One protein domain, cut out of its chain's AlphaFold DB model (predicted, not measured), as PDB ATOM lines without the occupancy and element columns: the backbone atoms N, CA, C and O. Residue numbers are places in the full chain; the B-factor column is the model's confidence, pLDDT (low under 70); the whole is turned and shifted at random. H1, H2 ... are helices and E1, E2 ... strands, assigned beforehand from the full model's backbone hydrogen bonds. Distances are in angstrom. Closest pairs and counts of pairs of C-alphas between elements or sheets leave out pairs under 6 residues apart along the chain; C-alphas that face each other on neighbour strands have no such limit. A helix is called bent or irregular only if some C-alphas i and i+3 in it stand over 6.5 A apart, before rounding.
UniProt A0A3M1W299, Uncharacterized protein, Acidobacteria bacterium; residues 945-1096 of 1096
ATOM      1  N   PRO A 945      49.016  30.710 -35.539       95.88
ATOM      2  CA  PRO A 945      49.660  29.413 -35.388       95.88
ATOM      3  C   PRO A 945      49.941  28.742 -36.736       95.88
ATOM      4  O   PRO A 945      49.162  28.837 -37.686       95.88
ATOM      5  N   ALA A 946      51.031  27.980 -36.793       94.56
ATOM      6  CA  ALA A 946      51.258  27.048 -37.889       94.56
ATOM      7  C   ALA A 946      50.221  25.908 -37.873       94.56
ATOM      8  O   ALA A 946      49.698  25.507 -36.826       94.56
ATOM      9  N   VAL A 947      49.960  25.343 -39.048       94.00
ATOM     10  CA  VAL A 947      49.176  24.117 -39.215       94.00
ATOM     11  C   VAL A 947      50.148  22.948 -39.101       94.00
ATOM     12  O   VAL A 947      51.054  22.815 -39.927       94.00
ATOM     13  N   ASN A 948      49.995  22.109 -38.077       91.31
ATOM     14  CA  ASN A 948      50.969  21.071 -37.727       91.31
ATOM     15  C   ASN A 948      50.413  19.653 -37.947       91.31
ATOM     16  O   ASN A 948      50.212  18.911 -36.992       91.31
ATOM     17  N   GLY A 949      50.129  19.280 -39.199       91.81
ATOM     18  CA  GLY A 949      49.642  17.937 -39.545       91.81
ATOM     19  C   GLY A 949      48.143  17.696 -39.335       91.81
ATOM     20  O   GLY A 949      47.619  16.713 -39.854       91.81
ATOM     21  N   ASP A 950      47.462  18.582 -38.606       93.50
ATOM     22  CA  ASP A 950      46.107  18.381 -38.085       93.50
ATOM     23  C   ASP A 950      45.163  19.544 -38.449       93.50
ATOM     24  O   ASP A 950      45.576  20.709 -38.475       93.50
ATOM     25  N   ALA A 951      43.900  19.220 -38.733       95.75
ATOM     26  CA  ALA A 951      42.811  20.165 -38.960       95.75
ATOM     27  C   ALA A 951      41.442  19.500 -38.735       95.75
ATOM     28  O   ALA A 951      41.185  18.393 -39.214       95.75
ATOM     29  N   LEU A 952      40.537  20.217 -38.069       97.06
ATOM     30  CA  LEU A 952      39.172  19.769 -37.789       97.06
ATOM     31  C   LEU A 952      38.228  20.220 -38.907       97.06
ATOM     32  O   LEU A 952      38.192  21.407 -39.229       97.06
ATOM     33  N   LEU A 953      37.437  19.310 -39.471       96.69
ATOM     34  CA  LEU A 953      36.413  19.621 -40.464       96.69
ATOM     35  C   LEU A 953      35.029  19.646 -39.814       96.69
ATOM     36  O   LEU A 953      34.478  18.617 -39.432       96.69
ATOM     37  N   LEU A 954      34.458  20.842 -39.736       97.25
ATOM     38  CA  LEU A 954      33.102  21.097 -39.283       97.25
ATOM     39  C   LEU A 954      32.138  21.025 -40.482       97.25
ATOM     40  O   LEU A 954      32.209  21.849 -41.396       97.25
ATOM     41  N   ALA A 955      31.237  20.041 -40.471       95.69
ATOM     42  CA  ALA A 955      30.231  19.798 -41.509       95.69
ATOM     43  C   ALA A 955      28.865  19.418 -40.878       95.69
ATOM     44  O   ALA A 955      28.481  18.241 -40.867       95.69
ATOM     45  N   PRO A 956      28.116  20.393 -40.323       95.12
ATOM     46  CA  PRO A 956      26.843  20.141 -39.637       95.12
ATOM     47  C   PRO A 956      25.779  19.565 -40.588       95.12
ATOM     48  O   PRO A 956      25.666  20.033 -41.718       95.12
ATOM     49  N   ARG A 957      24.945  18.606 -40.147       90.31
ATOM     50  CA  ARG A 957      23.918  17.967 -41.015       90.31
ATOM     51  C   ARG A 957      23.000  18.962 -41.723       90.31
ATOM     52  O   ARG A 957      22.831  18.880 -42.932       90.31
ATOM     53  N   GLY A 958      22.458  19.930 -40.984       88.81
ATOM     54  CA  GLY A 958      21.564  20.956 -41.535       88.81
ATOM     55  C   GLY A 958      22.242  21.976 -42.459       88.81
ATOM     56  O   GLY A 958      21.555  22.831 -43.008       88.81
ATOM     57  N   ALA A 959      23.567  21.918 -42.641       91.62
ATOM     58  CA  ALA A 959      24.312  22.928 -43.385       91.62
ATOM     59  C   ALA A 959      24.375  22.689 -44.907       91.62
ATOM     60  O   ALA A 959      25.133  23.365 -45.596       91.62
ATOM     61  N   PHE A 960      23.608  21.737 -45.449       92.38
ATOM     62  CA  PHE A 960      23.722  21.276 -46.841       92.38
ATOM     63  C   PHE A 960      22.393  21.315 -47.638       92.38
ATOM     64  O   PHE A 960      21.970  20.289 -48.163       92.38
ATOM     65  N   PRO A 961      21.708  22.475 -47.745       89.56
ATOM     66  CA  PRO A 961      20.448  22.603 -48.484       89.56
ATOM     67  C   PRO A 961      20.605  22.726 -50.013       89.56
ATOM     68  O   PRO A 961      21.593  23.258 -50.526       89.56
ATOM     69  N   GLY A 962      19.560  22.348 -50.757       85.44
ATOM     70  CA  GLY A 962      19.396  22.683 -52.179       85.44
ATOM     71  C   GLY A 962      20.502  22.117 -53.076       85.44
ATOM     72  O   GLY A 962      20.692  20.912 -53.151       85.44
ATOM     73  N   LEU A 963      21.268  22.973 -53.762       84.00
ATOM     74  CA  LEU A 963      22.397  22.514 -54.595       84.00
ATOM     75  C   LEU A 963      23.561  21.909 -53.785       84.00
ATOM     76  O   LEU A 963      24.435  21.265 -54.367       84.00
ATOM     77  N   ALA A 964      23.571  22.100 -52.462       87.62
ATOM     78  CA  ALA A 964      24.496  21.446 -51.546       87.62
ATOM     79  C   ALA A 964      23.948  20.116 -50.974       87.62
ATOM     80  O   ALA A 964      24.652  19.460 -50.211       87.62
ATOM     81  N   GLU A 965      22.738  19.686 -51.341       87.06
ATOM     82  CA  GLU A 965      22.117  18.450 -50.842       87.06
ATOM     83  C   GLU A 965      22.959  17.206 -51.220       87.06
ATOM     84  O   GLU A 965      23.529  17.117 -52.312       87.06
ATOM     85  N   GLY A 966      23.144  16.284 -50.266       88.12
ATOM     86  CA  GLY A 966      24.024  15.107 -50.392       88.12
ATOM     87  C   GLY A 966      25.539  15.381 -50.382       88.12
ATOM     88  O   GLY A 966      26.334  14.447 -50.516       88.12
ATOM     89  N   TRP A 967      25.990  16.635 -50.231       89.69
ATOM     90  CA  TRP A 967      27.430  16.929 -50.216       89.69
ATOM     91  C   TRP A 967      28.141  16.530 -48.928       89.69
ATOM     92  O   TRP A 967      29.327  16.211 -48.996       89.69
ATOM     93  N   ARG A 968      27.464  16.496 -47.776       91.75
ATOM     94  CA  ARG A 968      28.088  16.116 -46.497       91.75
ATOM     95  C   ARG A 968      28.655  14.695 -46.541       91.75
ATOM     96  O   ARG A 968      29.747  14.448 -46.040       91.75
ATOM     97  N   GLU A 969      27.960  13.780 -47.200       91.88
ATOM     98  CA  GLU A 969      28.324  12.366 -47.316       91.88
ATOM     99  C   GLU A 969      29.518  12.197 -48.268       91.88
ATOM    100  O   GLU A 969      30.455  11.449 -47.990       91.88
ATOM    101  N   ARG A 970      29.547  12.986 -49.349       91.06
ATOM    102  CA  ARG A 970      30.675  13.079 -50.291       91.06
ATOM    103  C   ARG A 970      31.918  13.697 -49.650       91.06
ATOM    104  O   ARG A 970      33.035  13.241 -49.884       91.06
ATOM    105  N   ILE A 971      31.723  14.707 -48.805       89.25
ATOM    106  CA  ILE A 971      32.764  15.313 -47.969       89.25
ATOM    107  C   ILE A 971      33.321  14.272 -46.985       89.25
ATOM    108  O   ILE A 971      34.539  14.117 -46.897       89.25
ATOM    109  N   ALA A 972      32.449  13.518 -46.308       89.75
ATOM    110  CA  ALA A 972      32.830  12.473 -45.358       89.75
ATOM    111  C   ALA A 972      33.668  11.358 -46.003       89.75
ATOM    112  O   ALA A 972      34.644  10.905 -45.413       89.75
ATOM    113  N   ALA A 973      33.351  10.969 -47.241       89.19
ATOM    114  CA  ALA A 973      34.135   9.995 -48.004       89.19
ATOM    115  C   ALA A 973      35.554  10.478 -48.391       89.19
ATOM    116  O   ALA A 973      36.386   9.667 -48.792       89.19
ATOM    117  N   ASN A 974      35.845  11.783 -48.283       86.31
ATOM    118  CA  ASN A 974      37.106  12.405 -48.709       86.31
ATOM    119  C   ASN A 974      37.930  13.017 -47.552       86.31
ATOM    120  O   ASN A 974      38.978  13.620 -47.803       86.31
ATOM    121  N   TRP A 975      37.496  12.868 -46.295       89.44
ATOM    122  CA  TRP A 975      38.168  13.414 -45.106       89.44
ATOM    123  C   TRP A 975      38.321  12.348 -44.003       89.44
ATOM    124  O   TRP A 975      37.480  11.456 -43.918       89.44
ATOM    125  N   PRO A 976      39.362  12.396 -43.143       88.19
ATOM    126  CA  PRO A 976      39.465  11.498 -41.990       88.19
ATOM    127  C   PRO A 976      38.224  11.562 -41.089       88.19
ATOM    128  O   PRO A 976      37.839  12.640 -40.632       88.19
ATOM    129  N   ALA A 977      37.596  10.410 -40.843       83.69
ATOM    130  CA  ALA A 977      36.324  10.323 -40.125       83.69
ATOM    131  C   ALA A 977      36.431  10.754 -38.651       83.69
ATOM    132  O   ALA A 977      35.484  11.322 -38.117       83.69
ATOM    133  N   ASP A 978      37.594  10.565 -38.021       87.81
ATOM    134  CA  ASP A 978      37.908  11.065 -36.677       87.81
ATOM    135  C   ASP A 978      37.952  12.602 -36.608       87.81
ATOM    136  O   ASP A 978      37.785  13.179 -35.536       87.81
ATOM    137  N   ARG A 979      38.160  13.273 -37.751       91.94
ATOM    138  CA  ARG A 979      38.256  14.739 -37.871       91.94
ATOM    139  C   ARG A 979      37.070  15.380 -38.585       91.94
ATOM    140  O   ARG A 979      37.138  16.570 -38.884       91.94
ATOM    141  N   LEU A 980      36.004  14.625 -38.842       94.81
ATOM    142  CA  LEU A 980      34.731  15.125 -39.355       94.81
ATOM    143  C   LEU A 980      33.738  15.267 -38.194       94.81
ATOM    144  O   LEU A 980      33.317  14.270 -37.613       94.81
ATOM    145  N   VAL A 981      33.325  16.494 -37.877       96.56
ATOM    146  CA  VAL A 981      32.418  16.782 -36.753       96.56
ATOM    147  C   VAL A 981      31.254  17.681 -37.157       96.56
ATOM    148  O   VAL A 981      31.314  18.425 -38.134       96.56
ATOM    149  N   GLU A 982      30.171  17.634 -36.383       95.31
ATOM    150  CA  GLU A 982      28.958  18.435 -36.618       95.31
ATOM    151  C   GLU A 982      28.871  19.674 -35.710       95.31
ATOM    152  O   GLU A 982      28.167  20.631 -36.030       95.31
ATOM    153  N   ALA A 983      29.639  19.674 -34.619       96.31
ATOM    154  CA  ALA A 983      29.868  20.781 -33.696       96.31
ATOM    155  C   ALA A 983      31.345  20.775 -33.259       96.31
ATOM    156  O   ALA A 983      32.048  19.786 -33.468       96.31
ATOM    157  N   LEU A 984      31.830  21.861 -32.649       96.69
ATOM    158  CA  LEU A 984      33.159  21.859 -32.028       96.69
ATOM    159  C   LEU A 984      33.186  20.887 -30.826       96.69
ATOM    160  O   LEU A 984      32.241  20.927 -30.029       96.69
ATOM    161  N   PRO A 985      34.255  20.082 -30.651       95.75
ATOM    162  CA  PRO A 985      34.525  19.333 -29.423       95.75
ATOM    163  C   PRO A 985      34.425  20.194 -28.160       95.75
ATOM    164  O   PRO A 985      34.712  21.389 -28.200       95.75
ATOM    165  N   GLU A 986      34.023  19.606 -27.034       94.31
ATOM    166  CA  GLU A 986      33.847  20.338 -25.768       94.31
ATOM    167  C   GLU A 986      35.178  20.877 -25.218       94.31
ATOM    168  O   GLU A 986      35.252  22.032 -24.802       94.31
ATOM    169  N   ASP A 987      36.249  20.084 -25.294       94.44
ATOM    170  CA  ASP A 987      37.593  20.494 -24.884       94.44
ATOM    171  C   ASP A 987      38.280  21.403 -25.926       94.44
ATOM    172  O   ASP A 987      38.531  21.007 -27.068       94.44
ATOM    173  N   ALA A 988      38.672  22.605 -25.494       92.44
ATOM    174  CA  ALA A 988      39.408  23.587 -26.290       92.44
ATOM    175  C   ALA A 988      40.820  23.135 -26.722       92.44
ATOM    176  O   ALA A 988      41.351  23.668 -27.707       92.44
ATOM    177  N   ALA A 989      41.447  22.192 -26.008       92.88
ATOM    178  CA  ALA A 989      42.753  21.643 -26.377       92.88
ATOM    179  C   ALA A 989      42.641  20.641 -27.540       92.88
ATOM    180  O   ALA A 989      43.477  20.671 -28.443       92.88
ATOM    181  N   SER A 990      41.570  19.842 -27.584       94.06
ATOM    182  CA  SER A 990      41.254  18.924 -28.691       94.06
ATOM    183  C   SER A 990      40.919  19.621 -30.021       94.06
ATOM    184  O   SER A 990      40.992  18.994 -31.078       94.06
ATOM    185  N   VAL A 991      40.594  20.922 -30.006       96.56
ATOM    186  CA  VAL A 991      40.418  21.728 -31.226       96.56
ATOM    187  C   VAL A 991      41.801  22.090 -31.807       96.56
ATOM    188  O   VAL A 991      42.524  22.878 -31.187       96.56
ATOM    189  N   PRO A 992      42.201  21.584 -32.992       96.56
ATOM    190  CA  PRO A 992      43.505  21.880 -33.592       96.56
ATOM    191  C   PRO A 992      43.628  23.350 -34.030       96.56
ATOM    192  O   PRO A 992      42.650  24.096 -34.068       96.56
ATOM    193  N   SER A 993      44.844  23.785 -34.386       96.25
ATOM    194  CA  SER A 993      45.117  25.184 -34.766       96.25
ATOM    195  C   SER A 993      44.350  25.662 -36.005       96.25
ATOM    196  O   SER A 993      44.174  26.870 -36.168       96.25
ATOM    197  N   LEU A 994      43.867  24.739 -36.842       97.56
ATOM    198  CA  LEU A 994      43.038  24.999 -38.014       97.56
ATOM    199  C   LEU A 994      41.695  24.262 -37.916       97.56
ATOM    200  O   LEU A 994      41.652  23.035 -37.827       97.56
ATOM    201  N   VAL A 995      40.603  25.012 -38.045       97.75
ATOM    202  CA  VAL A 995      39.252  24.488 -38.276       97.75
ATOM    203  C   VAL A 995      38.808  24.874 -39.686       97.75
ATOM    204  O   VAL A 995      38.985  26.014 -40.108       97.75
ATOM    205  N   LEU A 996      38.227  23.931 -40.421       97.00
ATOM    206  CA  LEU A 996      37.616  24.124 -41.732       97.00
ATOM    207  C   LEU A 996      36.105  23.917 -41.601       97.00
ATOM    208  O   LEU A 996      35.665  22.815 -41.308       97.00
ATOM    209  N   LEU A 997      35.307  24.954 -41.841       96.81
ATOM    210  CA  LEU A 997      33.859  24.844 -42.013       96.81
ATOM    211  C   LEU A 997      33.537  24.677 -43.501       96.81
ATOM    212  O   LEU A 997      33.915  25.525 -44.311       96.81
ATOM    213  N   VAL A 998      32.792  23.630 -43.858       94.88
ATOM    214  CA  VAL A 998      32.157  23.504 -45.182       94.88
ATOM    215  C   VAL A 998      30.646  23.599 -44.995       94.88
ATOM    216  O   VAL A 998      30.084  22.893 -44.162       94.88
ATOM    217  N   SER A 999      29.992  24.494 -45.738       93.69
ATOM    218  CA  SER A 999      28.557  24.765 -45.587       93.69
ATOM    219  C   SER A 999      27.944  25.328 -46.871       93.69
ATOM    220  O   SER A 999      28.503  26.229 -47.495       93.69
ATOM    221  N   GLY A1000      26.780  24.810 -47.257       91.50
ATOM    222  CA  GLY A1000      25.888  25.357 -48.282       91.50
ATOM    223  C   GLY A1000      24.745  26.214 -47.728       91.50
ATOM    224  O   GLY A1000      23.827  26.537 -48.480       91.50
ATOM    225  N   GLU A1001      24.769  26.568 -46.438       92.19
ATOM    226  CA  GLU A1001      23.753  27.422 -45.808       92.19
ATOM    227  C   GLU A1001      23.598  28.765 -46.543       92.19
ATOM    228  O   GLU A1001      24.598  29.331 -46.999       92.19
ATOM    229  N   PRO A1002      22.377  29.333 -46.605       89.50
ATOM    230  CA  PRO A1002      22.163  30.695 -47.078       89.50
ATOM    231  C   PRO A1002      23.151  31.675 -46.421       89.50
ATOM    232  O   PRO A1002      23.382  31.568 -45.213       89.50
ATOM    233  N   PRO A1003      23.718  32.651 -47.156       88.69
ATOM    234  CA  PRO A1003      24.792  33.499 -46.638       88.69
ATOM    235  C   PRO A1003      24.527  34.188 -45.287       88.69
ATOM    236  O   PRO A1003      25.469  34.349 -44.517       88.69
ATOM    237  N   GLY A1004      23.276  34.541 -44.959       88.50
ATOM    238  CA  GLY A1004      22.910  35.075 -43.638       88.50
ATOM    239  C   GLY A1004      23.021  34.048 -42.505       88.50
ATOM    240  O   GLY A1004      23.652  34.326 -41.485       88.50
ATOM    241  N   LEU A1005      22.502  32.829 -42.705       90.25
ATOM    242  CA  LEU A1005      22.671  31.711 -41.765       90.25
ATOM    243  C   LEU A1005      24.151  31.352 -41.578       90.25
ATOM    244  O   LEU A1005      24.614  31.209 -40.444       90.25
ATOM    245  N   LEU A1006      24.908  31.267 -42.678       92.94
ATOM    246  CA  LEU A1006      26.344  30.999 -42.624       92.94
ATOM    247  C   LEU A1006      27.086  32.114 -41.874       92.94
ATOM    248  O   LEU A1006      27.904  31.818 -41.009       92.94
ATOM    249  N   GLY A1007      26.777  33.388 -42.134       92.25
ATOM    250  CA  GLY A1007      27.378  34.509 -41.410       92.25
ATOM    251  C   GLY A1007      27.097  34.463 -39.902       92.25
ATOM    252  O   GLY A1007      28.038  34.562 -39.114       92.25
ATOM    253  N   ARG A1008      25.856  34.157 -39.487       90.56
ATOM    254  CA  ARG A1008      25.520  33.935 -38.065       90.56
ATOM    255  C   ARG A1008      26.318  32.781 -37.451       90.56
ATOM    256  O   ARG A1008      26.852  32.928 -36.350       90.56
ATOM    257  N   ARG A1009      26.470  31.657 -38.166       93.19
ATOM    258  CA  ARG A1009      27.320  30.530 -37.734       93.19
ATOM    259  C   ARG A1009      28.784  30.954 -37.580       93.19
ATOM    260  O   ARG A1009      29.424  30.570 -36.606       93.19
ATOM    261  N   LEU A1010      29.306  31.776 -38.490       94.81
ATOM    262  CA  LEU A1010      30.668  32.308 -38.400       94.81
ATOM    263  C   LEU A1010      30.849  33.262 -37.216       94.81
ATOM    264  O   LEU A1010      31.851  33.147 -36.517       94.81
ATOM    265  N   ARG A1011      29.888  34.157 -36.944       92.62
ATOM    266  CA  ARG A1011      29.919  35.045 -35.767       92.62
ATOM    267  C   ARG A1011      29.881  34.246 -34.465       92.62
ATOM    268  O   ARG A1011      30.655  34.535 -33.557       92.62
ATOM    269  N   SER A1012      29.049  33.205 -34.398       92.56
ATOM    270  CA  SER A1012      29.024  32.261 -33.274       92.56
ATOM    271  C   SER A1012      30.391  31.589 -33.069       92.56
ATOM    272  O   SER A1012      30.948  31.684 -31.978       92.56
ATOM    273  N   LEU A1013      30.991  31.020 -34.123       94.62
ATOM    274  CA  LEU A1013      32.325  30.404 -34.058       94.62
ATOM    275  C   LEU A1013      33.437  31.405 -33.702       94.62
ATOM    276  O   LEU A1013      34.370  31.049 -32.993       94.62
ATOM    277  N   ALA A1014      33.362  32.656 -34.160       93.81
ATOM    278  CA  ALA A1014      34.368  33.675 -33.856       93.81
ATOM    279  C   ALA A1014      34.324  34.154 -32.391       93.81
ATOM    280  O   ALA A1014      35.353  34.576 -31.852       93.81
ATOM    281  N   ARG A1015      33.146  34.082 -31.754       92.19
ATOM    282  CA  ARG A1015      32.923  34.417 -30.339       92.19
ATOM    283  C   ARG A1015      33.150  33.225 -29.387       92.19
ATOM    284  O   ARG A1015      33.348  33.460 -28.198       92.19
ATOM    285  N   ASP A1016      33.156  31.985 -29.886       94.44
ATOM    286  CA  ASP A1016      33.397  30.761 -29.100       94.44
ATOM    287  C   ASP A1016      34.796  30.760 -28.451       94.44
ATOM    288  O   ASP A1016      35.812  31.029 -29.099       94.44
ATOM    289  N   GLU A1017      34.871  30.440 -27.156       94.94
ATOM    290  CA  GLU A1017      36.132  30.463 -26.408       94.94
ATOM    291  C   GLU A1017      37.148  29.440 -26.931       94.94
ATOM    292  O   GLU A1017      38.349  29.720 -26.962       94.94
ATOM    293  N   ARG A1018      36.672  28.287 -27.420       96.25
ATOM    294  CA  ARG A1018      37.497  27.187 -27.948       96.25
ATOM    295  C   ARG A1018      38.193  27.564 -29.254       96.25
ATOM    296  O   ARG A1018      39.211  26.972 -29.603       96.25
ATOM    297  N   MET A1019      37.676  28.577 -29.950       96.50
ATOM    298  CA  MET A1019      38.257  29.147 -31.168       96.50
ATOM    299  C   MET A1019      39.319  30.227 -30.892       96.50
ATOM    300  O   MET A1019      39.892  30.787 -31.830       96.50
ATOM    301  N   SER A1020      39.644  30.505 -29.623       95.56
ATOM    302  CA  SER A1020      40.675  31.480 -29.259       95.56
ATOM    303  C   SER A1020      42.059  31.102 -29.798       95.56
ATOM    304  O   SER A1020      42.556  29.996 -29.585       95.56
ATOM    305  N   GLY A1021      42.668  32.026 -30.548       95.12
ATOM    306  CA  GLY A1021      43.961  31.832 -31.210       95.12
ATOM    307  C   GLY A1021      43.945  30.850 -32.390       95.12
ATOM    308  O   GLY A1021      44.985  30.662 -33.016       95.12
ATOM    309  N   LYS A1022      42.802  30.235 -32.720       97.12
ATOM    310  CA  LYS A1022      42.679  29.279 -33.832       97.12
ATOM    311  C   LYS A1022      42.460  30.005 -35.168       97.12
ATOM    312  O   LYS A1022      42.080  31.179 -35.218       97.12
ATOM    313  N   ILE A1023      42.681  29.286 -36.262       97.69
ATOM    314  CA  ILE A1023      42.455  29.725 -37.642       97.69
ATOM    315  C   ILE A1023      41.170  29.075 -38.171       97.69
ATOM    316  O   ILE A1023      41.000  27.864 -38.039       97.69
ATOM    317  N   LEU A1024      40.285  29.858 -38.800       97.75
ATOM    318  CA  LEU A1024      39.018  29.374 -39.364       97.75
ATOM    319  C   LEU A1024      39.002  29.495 -40.896       97.75
ATOM    320  O   LEU A1024      38.836  30.589 -41.435       97.75
ATOM    321  N   ALA A1025      39.132  28.376 -41.606       97.00
ATOM    322  CA  ALA A1025      38.800  28.281 -43.026       97.00
ATOM    323  C   ALA A1025      37.286  28.084 -43.215       97.00
ATOM    324  O   ALA A1025      36.644  27.368 -42.452       97.00
ATOM    325  N   VAL A1026      36.720  28.682 -44.261       95.88
ATOM    326  CA  VAL A1026      35.287  28.666 -44.571       95.88
ATOM    327  C   VAL A1026      35.094  28.440 -46.062       95.88
ATOM    328  O   VAL A1026      35.463  29.281 -46.887       95.88
ATOM    329  N   TRP A1027      34.511  27.305 -46.422       93.75
ATOM    330  CA  TRP A1027      34.194  26.946 -47.798       93.75
ATOM    331  C   TRP A1027      32.676  26.977 -47.984       93.75
ATOM    332  O   TRP A1027      31.968  26.031 -47.637       93.75
ATOM    333  N   SER A1028      32.183  28.098 -48.511       91.88
ATOM    334  CA  SER A1028      30.757  28.300 -48.776       91.88
ATOM    335  C   SER A1028      30.376  27.663 -50.109       91.88
ATOM    336  O   SER A1028      30.924  28.045 -51.141       91.88
ATOM    337  N   LEU A1029      29.442  26.712 -50.085       89.06
ATOM    338  CA  LEU A1029      28.860  26.030 -51.251       89.06
ATOM    339  C   LEU A1029      27.540  26.682 -51.713       89.06
ATOM    340  O   LEU A1029      26.847  26.157 -52.583       89.06
ATOM    341  N   ALA A1030      27.154  27.779 -51.059       70.56
ATOM    342  CA  ALA A1030      25.842  28.394 -51.168       70.56
ATOM    343  C   ALA A1030      25.657  29.191 -52.466       70.56
ATOM    344  O   ALA A1030      26.605  29.535 -53.171       70.56
ATOM    345  N   ALA A1031      24.412  29.556 -52.760       63.25
ATOM    346  CA  ALA A1031      24.021  30.201 -54.013       63.25
ATOM    347  C   ALA A1031      24.399  31.700 -54.154       63.25
ATOM    348  O   ALA A1031      23.957  32.365 -55.092       63.25
ATOM    349  N   GLY A1032      25.201  32.250 -53.239       70.94
ATOM    350  CA  GLY A1032      25.649  33.643 -53.261       70.94
ATOM    351  C   GLY A1032      26.845  33.896 -52.335       70.94
ATOM    352  O   GLY A1032      27.218  33.008 -51.563       70.94
ATOM    353  N   PRO A1033      27.471  35.082 -52.411       77.38
ATOM    354  CA  PRO A1033      28.617  35.437 -51.581       77.38
ATOM    355  C   PRO A1033      28.216  35.749 -50.130       77.38
ATOM    356  O   PRO A1033      27.087  36.148 -49.842       77.38
ATOM    357  N   LEU A1034      29.189  35.630 -49.224       86.56
ATOM    358  CA  LEU A1034      29.145  36.273 -47.907       86.56
ATOM    359  C   LEU A1034      29.376  37.787 -48.041       86.56
ATOM    360  O   LEU A1034      29.873  38.264 -49.063       86.56
ATOM    361  N   ARG A1035      29.047  38.544 -46.991       86.25
ATOM    362  CA  ARG A1035      29.287  39.992 -46.953       86.25
ATOM    363  C   ARG A1035      30.793  40.314 -46.991       86.25
ATOM    364  O   ARG A1035      31.539  39.684 -46.239       86.25
ATOM    365  N   PRO A1036      31.265  41.285 -47.801       83.62
ATOM    366  CA  PRO A1036      32.704  41.550 -47.932       83.62
ATOM    367  C   PRO A1036      33.377  42.063 -46.651       83.62
ATOM    368  O   PRO A1036      34.550  41.794 -46.419       83.62
ATOM    369  N   ASP A1037      32.637  42.774 -45.798       87.00
ATOM    370  CA  ASP A1037      33.113  43.279 -44.503       87.00
ATOM    371  C   ASP A1037      33.080  42.217 -43.383       87.00
ATOM    372  O   ASP A1037      33.578  42.454 -42.277       87.00
ATOM    373  N   LEU A1038      32.494  41.039 -43.640       89.38
ATOM    374  CA  LEU A1038      32.293  40.015 -42.618       89.38
ATOM    375  C   LEU A1038      33.622  39.487 -42.040       89.38
ATOM    376  O   LEU A1038      33.716  39.445 -40.817       89.38
ATOM    377  N   PRO A1039      34.681  39.159 -42.815       92.81
ATOM    378  CA  PRO A1039      35.968  38.748 -42.241       92.81
ATOM    379  C   PRO A1039      36.569  39.796 -41.305       92.81
ATOM    380  O   PRO A1039      37.060  39.448 -40.234       92.81
ATOM    381  N   ALA A1040      36.481  41.079 -41.673       90.94
ATOM    382  CA  ALA A1040      36.953  42.177 -40.838       90.94
ATOM    383  C   ALA A1040      36.153  42.278 -39.532       90.94
ATOM    384  O   ALA A1040      36.745  42.403 -38.461       90.94
ATOM    385  N   THR A1041      34.828  42.131 -39.607       88.31
ATOM    386  CA  THR A1041      33.927  42.107 -38.444       88.31
ATOM    387  C   THR A1041      34.212  40.906 -37.526       88.31
ATOM    388  O   THR A1041      34.391  41.080 -36.322       88.31
ATOM    389  N   LEU A1042      34.373  39.698 -38.079       91.56
ATOM    390  CA  LEU A1042      34.710  38.479 -37.326       91.56
ATOM    391  C   LEU A1042      36.075  38.573 -36.626       91.56
ATOM    392  O   LEU A1042      36.225  38.112 -35.498       91.56
ATOM    393  N   LEU A1043      37.067  39.194 -37.270       92.31
ATOM    394  CA  LEU A1043      38.394  39.447 -36.695       92.31
ATOM    395  C   LEU A1043      38.408  40.631 -35.708       92.31
ATOM    396  O   LEU A1043      39.365  40.772 -34.941       92.31
ATOM    397  N   ALA A1044      37.385  41.488 -35.738       84.81
ATOM    398  CA  ALA A1044      37.220  42.645 -34.863       84.81
ATOM    399  C   ALA A1044      36.459  42.322 -33.566       84.81
ATOM    400  O   ALA A1044      36.810  42.884 -32.531       84.81
ATOM    401  N   GLU A1045      35.452  41.444 -33.630       76.75
ATOM    402  CA  GLU A1045      34.687  40.941 -32.476       76.75
ATOM    403  C   GLU A1045      35.299  39.677 -31.850       76.75
ATOM    404  O   GLU A1045      35.155  39.437 -30.652       76.75
ATOM    405  N   GLY A1046      35.918  38.826 -32.674       71.19
ATOM    406  CA  GLY A1046      36.240  37.448 -32.320       71.19
ATOM    407  C   GLY A1046      37.679  37.193 -31.880       71.19
ATOM    408  O   GLY A1046      38.598  37.978 -32.116       71.19
ATOM    409  N   ARG A1047      37.889  36.013 -31.286       85.56
ATOM    410  CA  ARG A1047      39.188  35.561 -30.749       85.56
ATOM    411  C   ARG A1047      40.091  34.877 -31.793       85.56
ATOM    412  O   ARG A1047      41.119  34.308 -31.429       85.56
ATOM    413  N   LEU A1048      39.700  34.910 -33.068       95.75
ATOM    414  CA  LEU A1048      40.356  34.211 -34.177       95.75
ATOM    415  C   LEU A1048      41.713  34.829 -34.553       95.75
ATOM    416  O   LEU A1048      41.871  36.053 -34.616       95.75
ATOM    417  N   ALA A1049      42.673  33.965 -34.887       96.44
ATOM    418  CA  ALA A1049      43.979  34.357 -35.416       96.44
ATOM    419  C   ALA A1049      43.958  34.647 -36.928       96.44
ATOM    420  O   ALA A1049      44.765  35.448 -37.394       96.44
ATOM    421  N   ALA A1050      43.045  34.029 -37.685       97.62
ATOM    422  CA  ALA A1050      42.789  34.338 -39.095       97.62
ATOM    423  C   ALA A1050      41.434  33.779 -39.559       97.62
ATOM    424  O   ALA A1050      40.946  32.785 -39.009       97.62
ATOM    425  N   VAL A1051      40.867  34.375 -40.613       97.62
ATOM    426  CA  VAL A1051      39.682  33.864 -41.331       97.62
ATOM    427  C   VAL A1051      40.051  33.625 -42.793       97.62
ATOM    428  O   VAL A1051      40.573  34.520 -43.447       97.62
ATOM    429  N   GLY A1052      39.781  32.437 -43.331       96.50
ATOM    430  CA  GLY A1052      40.050  32.081 -44.726       96.50
ATOM    431  C   GLY A1052      38.768  31.819 -45.497       96.50
ATOM    432  O   GLY A1052      38.178  30.758 -45.321       96.50
ATOM    433  N   LEU A1053      38.338  32.728 -46.372       93.75
ATOM    434  CA  LEU A1053      37.130  32.531 -47.177       93.75
ATOM    435  C   LEU A1053      37.428  31.884 -48.535       93.75
ATOM    436  O   LEU A1053      38.350  32.272 -49.255       93.75
ATOM    437  N   ARG A1054      36.572  30.941 -48.933       90.62
ATOM    438  CA  ARG A1054      36.484  30.418 -50.298       90.62
ATOM    439  C   ARG A1054      35.021  30.205 -50.671       90.62
ATOM    440  O   ARG A1054      34.350  29.342 -50.112       90.62
ATOM    441  N   HIS A1055      34.530  30.977 -51.633       86.50
ATOM    442  CA  HIS A1055      33.227  30.729 -52.244       86.50
ATOM    443  C   HIS A1055      33.375  29.699 -53.370       86.50
ATOM    444  O   HIS A1055      34.220  29.842 -54.255       86.50
ATOM    445  N   TRP A1056      32.549  28.660 -53.324       82.12
ATOM    446  CA  TRP A1056      32.382  27.665 -54.370       82.12
ATOM    447  C   TRP A1056      31.055  27.944 -55.079       82.12
ATOM    448  O   TRP A1056      30.009  27.547 -54.566       82.12
ATOM    449  N   PRO A1057      31.061  28.612 -56.247       73.75
ATOM    450  CA  PRO A1057      29.830  28.795 -56.999       73.75
ATOM    451  C   PRO A1057      29.276  27.427 -57.405       73.75
ATOM    452  O   PRO A1057      30.046  26.514 -57.720       73.75
ATOM    453  N   ALA A1058      27.946  27.316 -57.485       69.50
ATOM    454  CA  ALA A1058      27.232  26.118 -57.944       69.50
ATOM    455  C   ALA A1058      27.857  25.482 -59.203       69.50
ATOM    456  O   ALA A1058      27.942  24.263 -59.316       69.50
ATOM    457  N   ALA A1059      28.390  26.333 -60.087       63.91
ATOM    458  CA  ALA A1059      29.132  26.004 -61.300       63.91
ATOM    459  C   ALA A1059      30.365  25.083 -61.145       63.91
ATOM    460  O   ALA A1059      30.959  24.664 -62.141       63.91
ATOM    461  N   ARG A1060      30.839  24.838 -59.914       73.88
ATOM    462  CA  ARG A1060      32.110  24.139 -59.641       73.88
ATOM    463  C   ARG A1060      32.067  23.138 -58.498       73.88
ATOM    464  O   ARG A1060      33.125  22.631 -58.123       73.88
ATOM    465  N   LEU A1061      30.885  22.819 -57.972       76.94
ATOM    466  CA  LEU A1061      30.749  21.836 -56.892       76.94
ATOM    467  C   LEU A1061      31.358  20.481 -57.297       76.94
ATOM    468  O   LEU A1061      32.047  19.863 -56.498       76.94
ATOM    469  N   SER A1062      31.262  20.085 -58.571       74.00
ATOM    470  CA  SER A1062      31.927  18.894 -59.135       74.00
ATOM    471  C   SER A1062      33.435  18.774 -58.853       74.00
ATOM    472  O   SER A1062      33.957  17.664 -58.824       74.00
ATOM    473  N   ARG A1063      34.151  19.887 -58.635       81.44
ATOM    474  CA  ARG A1063      35.602  19.907 -58.366       81.44
ATOM    475  C   ARG A1063      35.939  19.925 -56.867       81.44
ATOM    476  O   ARG A1063      37.117  19.943 -56.515       81.44
ATOM    477  N   LEU A1064      34.932  19.935 -55.991       85.44
ATOM    478  CA  LEU A1064      35.097  20.058 -54.542       85.44
ATOM    479  C   LEU A1064      35.790  18.836 -53.920       85.44
ATOM    480  O   LEU A1064      36.715  19.020 -53.136       85.44
ATOM    481  N   GLU A1065      35.410  17.611 -54.300       86.38
ATOM    482  CA  GLU A1065      35.937  16.355 -53.721       86.38
ATOM    483  C   GLU A1065      37.453  16.239 -53.894       86.38
ATOM    484  O   GLU A1065      38.191  16.127 -52.917       86.38
ATOM    485  N   ALA A1066      37.930  16.372 -55.135       87.81
ATOM    486  CA  ALA A1066      39.352  16.313 -55.461       87.81
ATOM    487  C   ALA A1066      40.167  17.389 -54.717       87.81
ATOM    488  O   ALA A1066      41.303  17.146 -54.311       87.81
ATOM    489  N   VAL A1067      39.587  18.575 -54.501       88.94
ATOM    490  CA  VAL A1067      40.250  19.664 -53.774       88.94
ATOM    491  C   VAL A1067      40.181  19.466 -52.253       88.94
ATOM    492  O   VAL A1067      41.150  19.807 -51.579       88.94
ATOM    493  N   LEU A1068      39.124  18.862 -51.699       88.06
ATOM    494  CA  LEU A1068      39.081  18.429 -50.295       88.06
ATOM    495  C   LEU A1068      40.147  17.367 -50.020       88.06
ATOM    496  O   LEU A1068      40.975  17.565 -49.133       88.06
ATOM    497  N   ALA A1069      40.192  16.303 -50.825       89.12
ATOM    498  CA  ALA A1069      41.175  15.230 -50.694       89.12
ATOM    499  C   ALA A1069      42.619  15.759 -50.806       89.12
ATOM    500  O   ALA A1069      43.475  15.426 -49.980       89.12
ATOM    501  N   ALA A1070      42.887  16.657 -51.764       91.50
ATOM    502  CA  ALA A1070      44.198  17.291 -51.903       91.50
ATOM    503  C   ALA A1070      44.562  18.179 -50.697       91.50
ATOM    504  O   ALA A1070      45.723  18.205 -50.289       91.50
ATOM    505  N   ARG A1071      43.596  18.881 -50.084       92.31
ATOM    506  CA  ARG A1071      43.845  19.685 -48.874       92.31
ATOM    507  C   ARG A1071      43.990  18.825 -47.618       92.31
ATOM    508  O   ARG A1071      44.877  19.120 -46.826       92.31
ATOM    509  N   ALA A1072      43.251  17.724 -47.475       90.75
ATOM    510  CA  ALA A1072      43.460  16.737 -46.409       90.75
ATOM    511  C   ALA A1072      44.870  16.119 -46.473       90.75
ATOM    512  O   ALA A1072      45.550  15.956 -45.457       90.75
ATOM    513  N   ALA A1073      45.350  15.805 -47.681       93.31
ATOM    514  CA  ALA A1073      46.727  15.373 -47.903       93.31
ATOM    515  C   ALA A1073      47.745  16.479 -47.564       93.31
ATOM    516  O   ALA A1073      48.712  16.210 -46.854       93.31
ATOM    517  N   ALA A1074      47.509  17.720 -48.004       92.88
ATOM    518  CA  ALA A1074      48.408  18.848 -47.752       92.88
ATOM    519  C   ALA A1074      48.488  19.258 -46.266       92.88
ATOM    520  O   ALA A1074      49.566  19.630 -45.807       92.88
ATOM    521  N   VAL A1075      47.389  19.138 -45.507       94.31
ATOM    522  CA  VAL A1075      47.367  19.313 -44.042       94.31
ATOM    523  C   VAL A1075      48.240  18.256 -43.373       94.31
ATOM    524  O   VAL A1075      49.190  18.616 -42.688       94.31
ATOM    525  N   ARG A1076      48.015  16.958 -43.626       93.69
ATOM    526  CA  ARG A1076      48.858  15.891 -43.043       93.69
ATOM    527  C   ARG A1076      50.334  16.061 -43.412       93.69
ATOM    528  O   ARG A1076      51.214  15.886 -42.575       93.69
ATOM    529  N   ALA A1077      50.607  16.483 -44.646       94.25
ATOM    530  CA  ALA A1077      51.953  16.759 -45.130       94.25
ATOM    531  C   ALA A1077      52.622  18.004 -44.506       94.25
ATOM    532  O   ALA A1077      53.796  18.234 -44.807       94.25
ATOM    533  N   SER A1078      51.938  18.795 -43.665       93.81
ATOM    534  CA  SER A1078      52.510  19.964 -42.977       93.81
ATOM    535  C   SER A1078      53.131  19.663 -41.609       93.81
ATOM    536  O   SER A1078      53.815  20.531 -41.059       93.81
ATOM    537  N   ALA A1079      52.922  18.455 -41.067       94.12
ATOM    538  CA  ALA A1079      53.452  18.029 -39.772       94.12
ATOM    539  C   ALA A1079      54.964  18.299 -39.655       94.12
ATOM    540  O   ALA A1079      55.738  17.933 -40.542       94.12
ATOM    541  N   GLY A1080      55.380  18.983 -38.585       92.00
ATOM    542  CA  GLY A1080      56.777  19.341 -38.315       92.00
ATOM    543  C   GLY A1080      57.397  20.403 -39.239       92.00
ATOM    544  O   GLY A1080      58.511  20.841 -38.979       92.00
ATOM    545  N   LYS A1081      56.703  20.855 -40.295       92.69
ATOM    546  CA  LYS A1081      57.246  21.799 -41.297       92.69
ATOM    547  C   LYS A1081      56.929  23.269 -41.019       92.69
ATOM    548  O   LYS A1081      57.362  24.135 -41.773       92.69
ATOM    549  N   GLY A1082      56.133  23.561 -39.987       91.38
ATOM    550  CA  GLY A1082      55.761  24.931 -39.620       91.38
ATOM    551  C   GLY A1082      55.030  25.701 -40.729       91.38
ATOM    552  O   GLY A1082      55.196  26.917 -40.829       91.38
ATOM    553  N   LEU A1083      54.276  25.011 -41.597       93.38
ATOM    554  CA  LEU A1083      53.545  25.648 -42.697       93.38
ATOM    555  C   LEU A1083      52.342  26.445 -42.187       93.38
ATOM    556  O   LEU A1083      51.678  26.069 -41.219       93.38
ATOM    557  N   ARG A1084      52.048  27.545 -42.873       94.81
ATOM    558  CA  ARG A1084      50.933  28.450 -42.591       94.81
ATOM    559  C   ARG A1084      49.700  28.064 -43.407       94.81
ATOM    560  O   ARG A1084      49.797  27.383 -44.433       94.81
ATOM    561  N   ALA A1085      48.524  28.509 -42.974       94.94
ATOM    562  CA  ALA A1085      47.263  28.117 -43.599       94.94
ATOM    563  C   ALA A1085      47.169  28.573 -45.072       94.94
ATOM    564  O   ALA A1085      46.745  27.802 -45.932       94.94
ATOM    565  N   GLU A1086      47.668  29.768 -45.395       94.62
ATOM    566  CA  GLU A1086      47.748  30.321 -46.752       94.62
ATOM    567  C   GLU A1086      48.710  29.569 -47.689       94.62
ATOM    568  O   GLU A1086      48.540  29.609 -48.908       94.62
ATOM    569  N   GLU A1087      49.682  28.830 -47.147       92.19
ATOM    570  CA  GLU A1087      50.584  28.001 -47.951       92.19
ATOM    571  C   GLU A1087      49.912  26.688 -48.362       92.19
ATOM    572  O   GLU A1087      50.054  26.266 -49.511       92.19
ATOM    573  N   ILE A1088      49.152  26.083 -47.440       91.56
ATOM    574  CA  ILE A1088      48.447  24.803 -47.609       91.56
ATOM    575  C   ILE A1088      47.148  24.980 -48.412       91.56
ATOM    576  O   ILE A1088      46.826  24.149 -49.262       91.56
ATOM    577  N   PHE A1089      46.404  26.065 -48.173       90.12
ATOM    578  CA  PHE A1089      45.064  26.318 -48.719       90.12
ATOM    579  C   PHE A1089      45.060  27.287 -49.908       90.12
ATOM    580  O   PHE A1089      44.224  28.189 -49.980       90.12
ATOM    581  N   ALA A1090      45.951  27.075 -50.882       84.44
ATOM    582  CA  ALA A1090      46.001  27.876 -52.108       84.44
ATOM    583  C   ALA A1090      44.618  27.995 -52.797       84.44
ATOM    584  O   ALA A1090      43.864  27.017 -52.924       84.44
ATOM    585  N   GLY A1091      44.272  29.218 -53.214       83.38
ATOM    586  CA  GLY A1091      42.934  29.577 -53.700       83.38
ATOM    587  C   GLY A1091      41.871  29.740 -52.599       83.38
ATOM    588  O   GLY A1091      40.683  29.637 -52.889       83.38
ATOM    589  N   THR A1092      42.279  29.926 -51.343       91.56
ATOM    590  CA  THR A1092      41.453  30.460 -50.243       91.56
ATOM    591  C   THR A1092      41.989  31.851 -49.924       91.56
ATOM    592  O   THR A1092      43.206  32.033 -49.891       91.56
ATOM    593  N   LEU A1093      41.108  32.829 -49.723       93.69
ATOM    594  CA  LEU A1093      41.491  34.201 -49.410       93.69
ATOM    595  C   LEU A1093      41.569  34.386 -47.894       93.69
ATOM    596  O   LEU A1093      40.561  34.262 -47.203       93.69
ATOM    597  N   TRP A1094      42.768  34.660 -47.388       97.00
ATOM    598  CA  TRP A1094      43.049  34.726 -45.955       97.00
ATOM    599  C   TRP A1094      43.083  36.162 -45.440       97.00
ATOM    600  O   TRP A1094      43.764  37.000 -46.021       97.00
ATOM    601  N   PHE A1095      42.386  36.418 -44.337       97.12
ATOM    602  CA  PHE A1095      42.233  37.708 -43.671       97.12
ATOM    603  C   PHE A1095      42.845  37.653 -42.261       97.12
ATOM    604  O   PHE A1095      42.660  36.662 -41.544       97.12
ATOM    605  N   TYR A1096      43.534  38.732 -41.874       95.75
ATOM    606  CA  TYR A1096      44.262  38.918 -40.608       95.75
ATOM    607  C   TYR A1096      44.017  40.319 -40.028       95.75
ATOM    608  O   TYR A1096      43.888  41.262 -40.837       95.75
TER     609      TYR A1096
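This is residues 945 to 1096 of the 1096 residues of an uncharacterized protein of Acidobacteria bacterium (UniProt A0A3M1W299). A strongly turned sheet of five strands runs through the middle of the domain, with H2 and H3 side by side over one of its faces. Across the sheet from them, the long, kinked H4 and the short H1 run the same way; H4 is set off from the sheet, while H1 and the small H5 graze it. The printed part has 152 residues with five named helices and five named strands, along the chain E1 H1 E2 H2 E3 H3 E4 H4 H5 E5; the sheet is mixed, in the order E1 E2 E3 E4 E5, with E4 and E5 antiparallel and the other neighbours parallel. The class is mixed, helices and strands, with under half of the residues in named elements. The whole is compact and rounded, with a radius of gyration of the C-alphas of 14.1 A and spans of 38 by 32 by 29 A.

E1, residues 952 to 954, is an edge strand, and its residues 953 to 954 also pair, parallel, with residues 980 to 981. H1, residues 967 to 972, only grazes the sheet. E2, residues 994 to 999, is parallel to E1, with N 954 and O 996 2.8 A apart. H2, residues 1003 to 1015, lies over E3, residues 1023 to 1028, along the strands at 10 degrees on the local plane, at a height over the sheet of 9.7 A. E3 is parallel to E2, with N 997 and O 1025 2.8 A apart. H3, residues 1038 to 1045, lies over E4, residues 1050 to 1055, along the strands at 19 degrees on the local plane; this plane is only just fitted, to 6 C-alphas of the sheet, and the height over the sheet is 9.0 A. E4 is parallel to E3, with N 1026 and O 1052 2.7 A apart. H2 and H3 touch at a shallow tilt of 27 degrees, the same way; their closest C-alphas, of Ala 1014 and Leu 1042, are 5.9 A apart. Both are on the same face of the sheet and make two layers with it, helices on one face of a sheet. Three strand-helix-strand units, parallel neighbour strands with a helix between, follow one another: E1, H1, E2 with a left-handed crossover, then E2, H2, E3 and E3, H3, E4 with right-handed ones. H4, residues 1058 to 1076, is only just not on the sheet, with 4 pairs of C-alphas within 10 A. With its residues 1065 to 1068 alone it only just touches H1, over 3 pairs of C-alphas within 8 A, the closest those of Ile 971 and Glu 1065 at 6.7 A. H5, residues 1085 to 1088, grazes the sheet with residues 1085 to 1086 and only just touches H4, over 3 pairs of C-alphas within 8 A; the closest, of Ala 1074 and Ile 1088, are 6.0 A apart. E5, residues 1093 to 1095, is the other edge strand, antiparallel to E4, with N 1053 and O 1093 2.8 A apart. In H1, H2 and H3 every O i to N i+4 pair is within hydrogen-bond range, in H4 10 of 15 are, and H5 is too short for such a pair.

E1 begins at C-alpha 952, at (39.172, 19.769, -37.789). E2, E3 and E4 measure 16.3 A, 16.2 A and 16.7 A from first to last C-alpha, H2 18.2 A and H3 10.5 A. H4 measures 28.2 A, from C-alpha 1058 at (27.232, 26.118, -57.944); it has a kink of 49 degrees near residue 1065 and is irregular, with C-alphas 1059 and 1062 7.9 A apart. E5 ends at C-alpha 1095, at (42.233, 37.708, -43.671).

The two C-alphas farthest apart, of Gly 962 and Gly 1080, are 40.0 A apart. The printed part has no cut and ends at residue 1096, the chain's last. The links E1 to H1, 12 residues, and H1 to E2, 21 residues, are long. The mean pLDDT of the printed part is 90.6; residue 1031 and residues 1058 to 1059 are under 70.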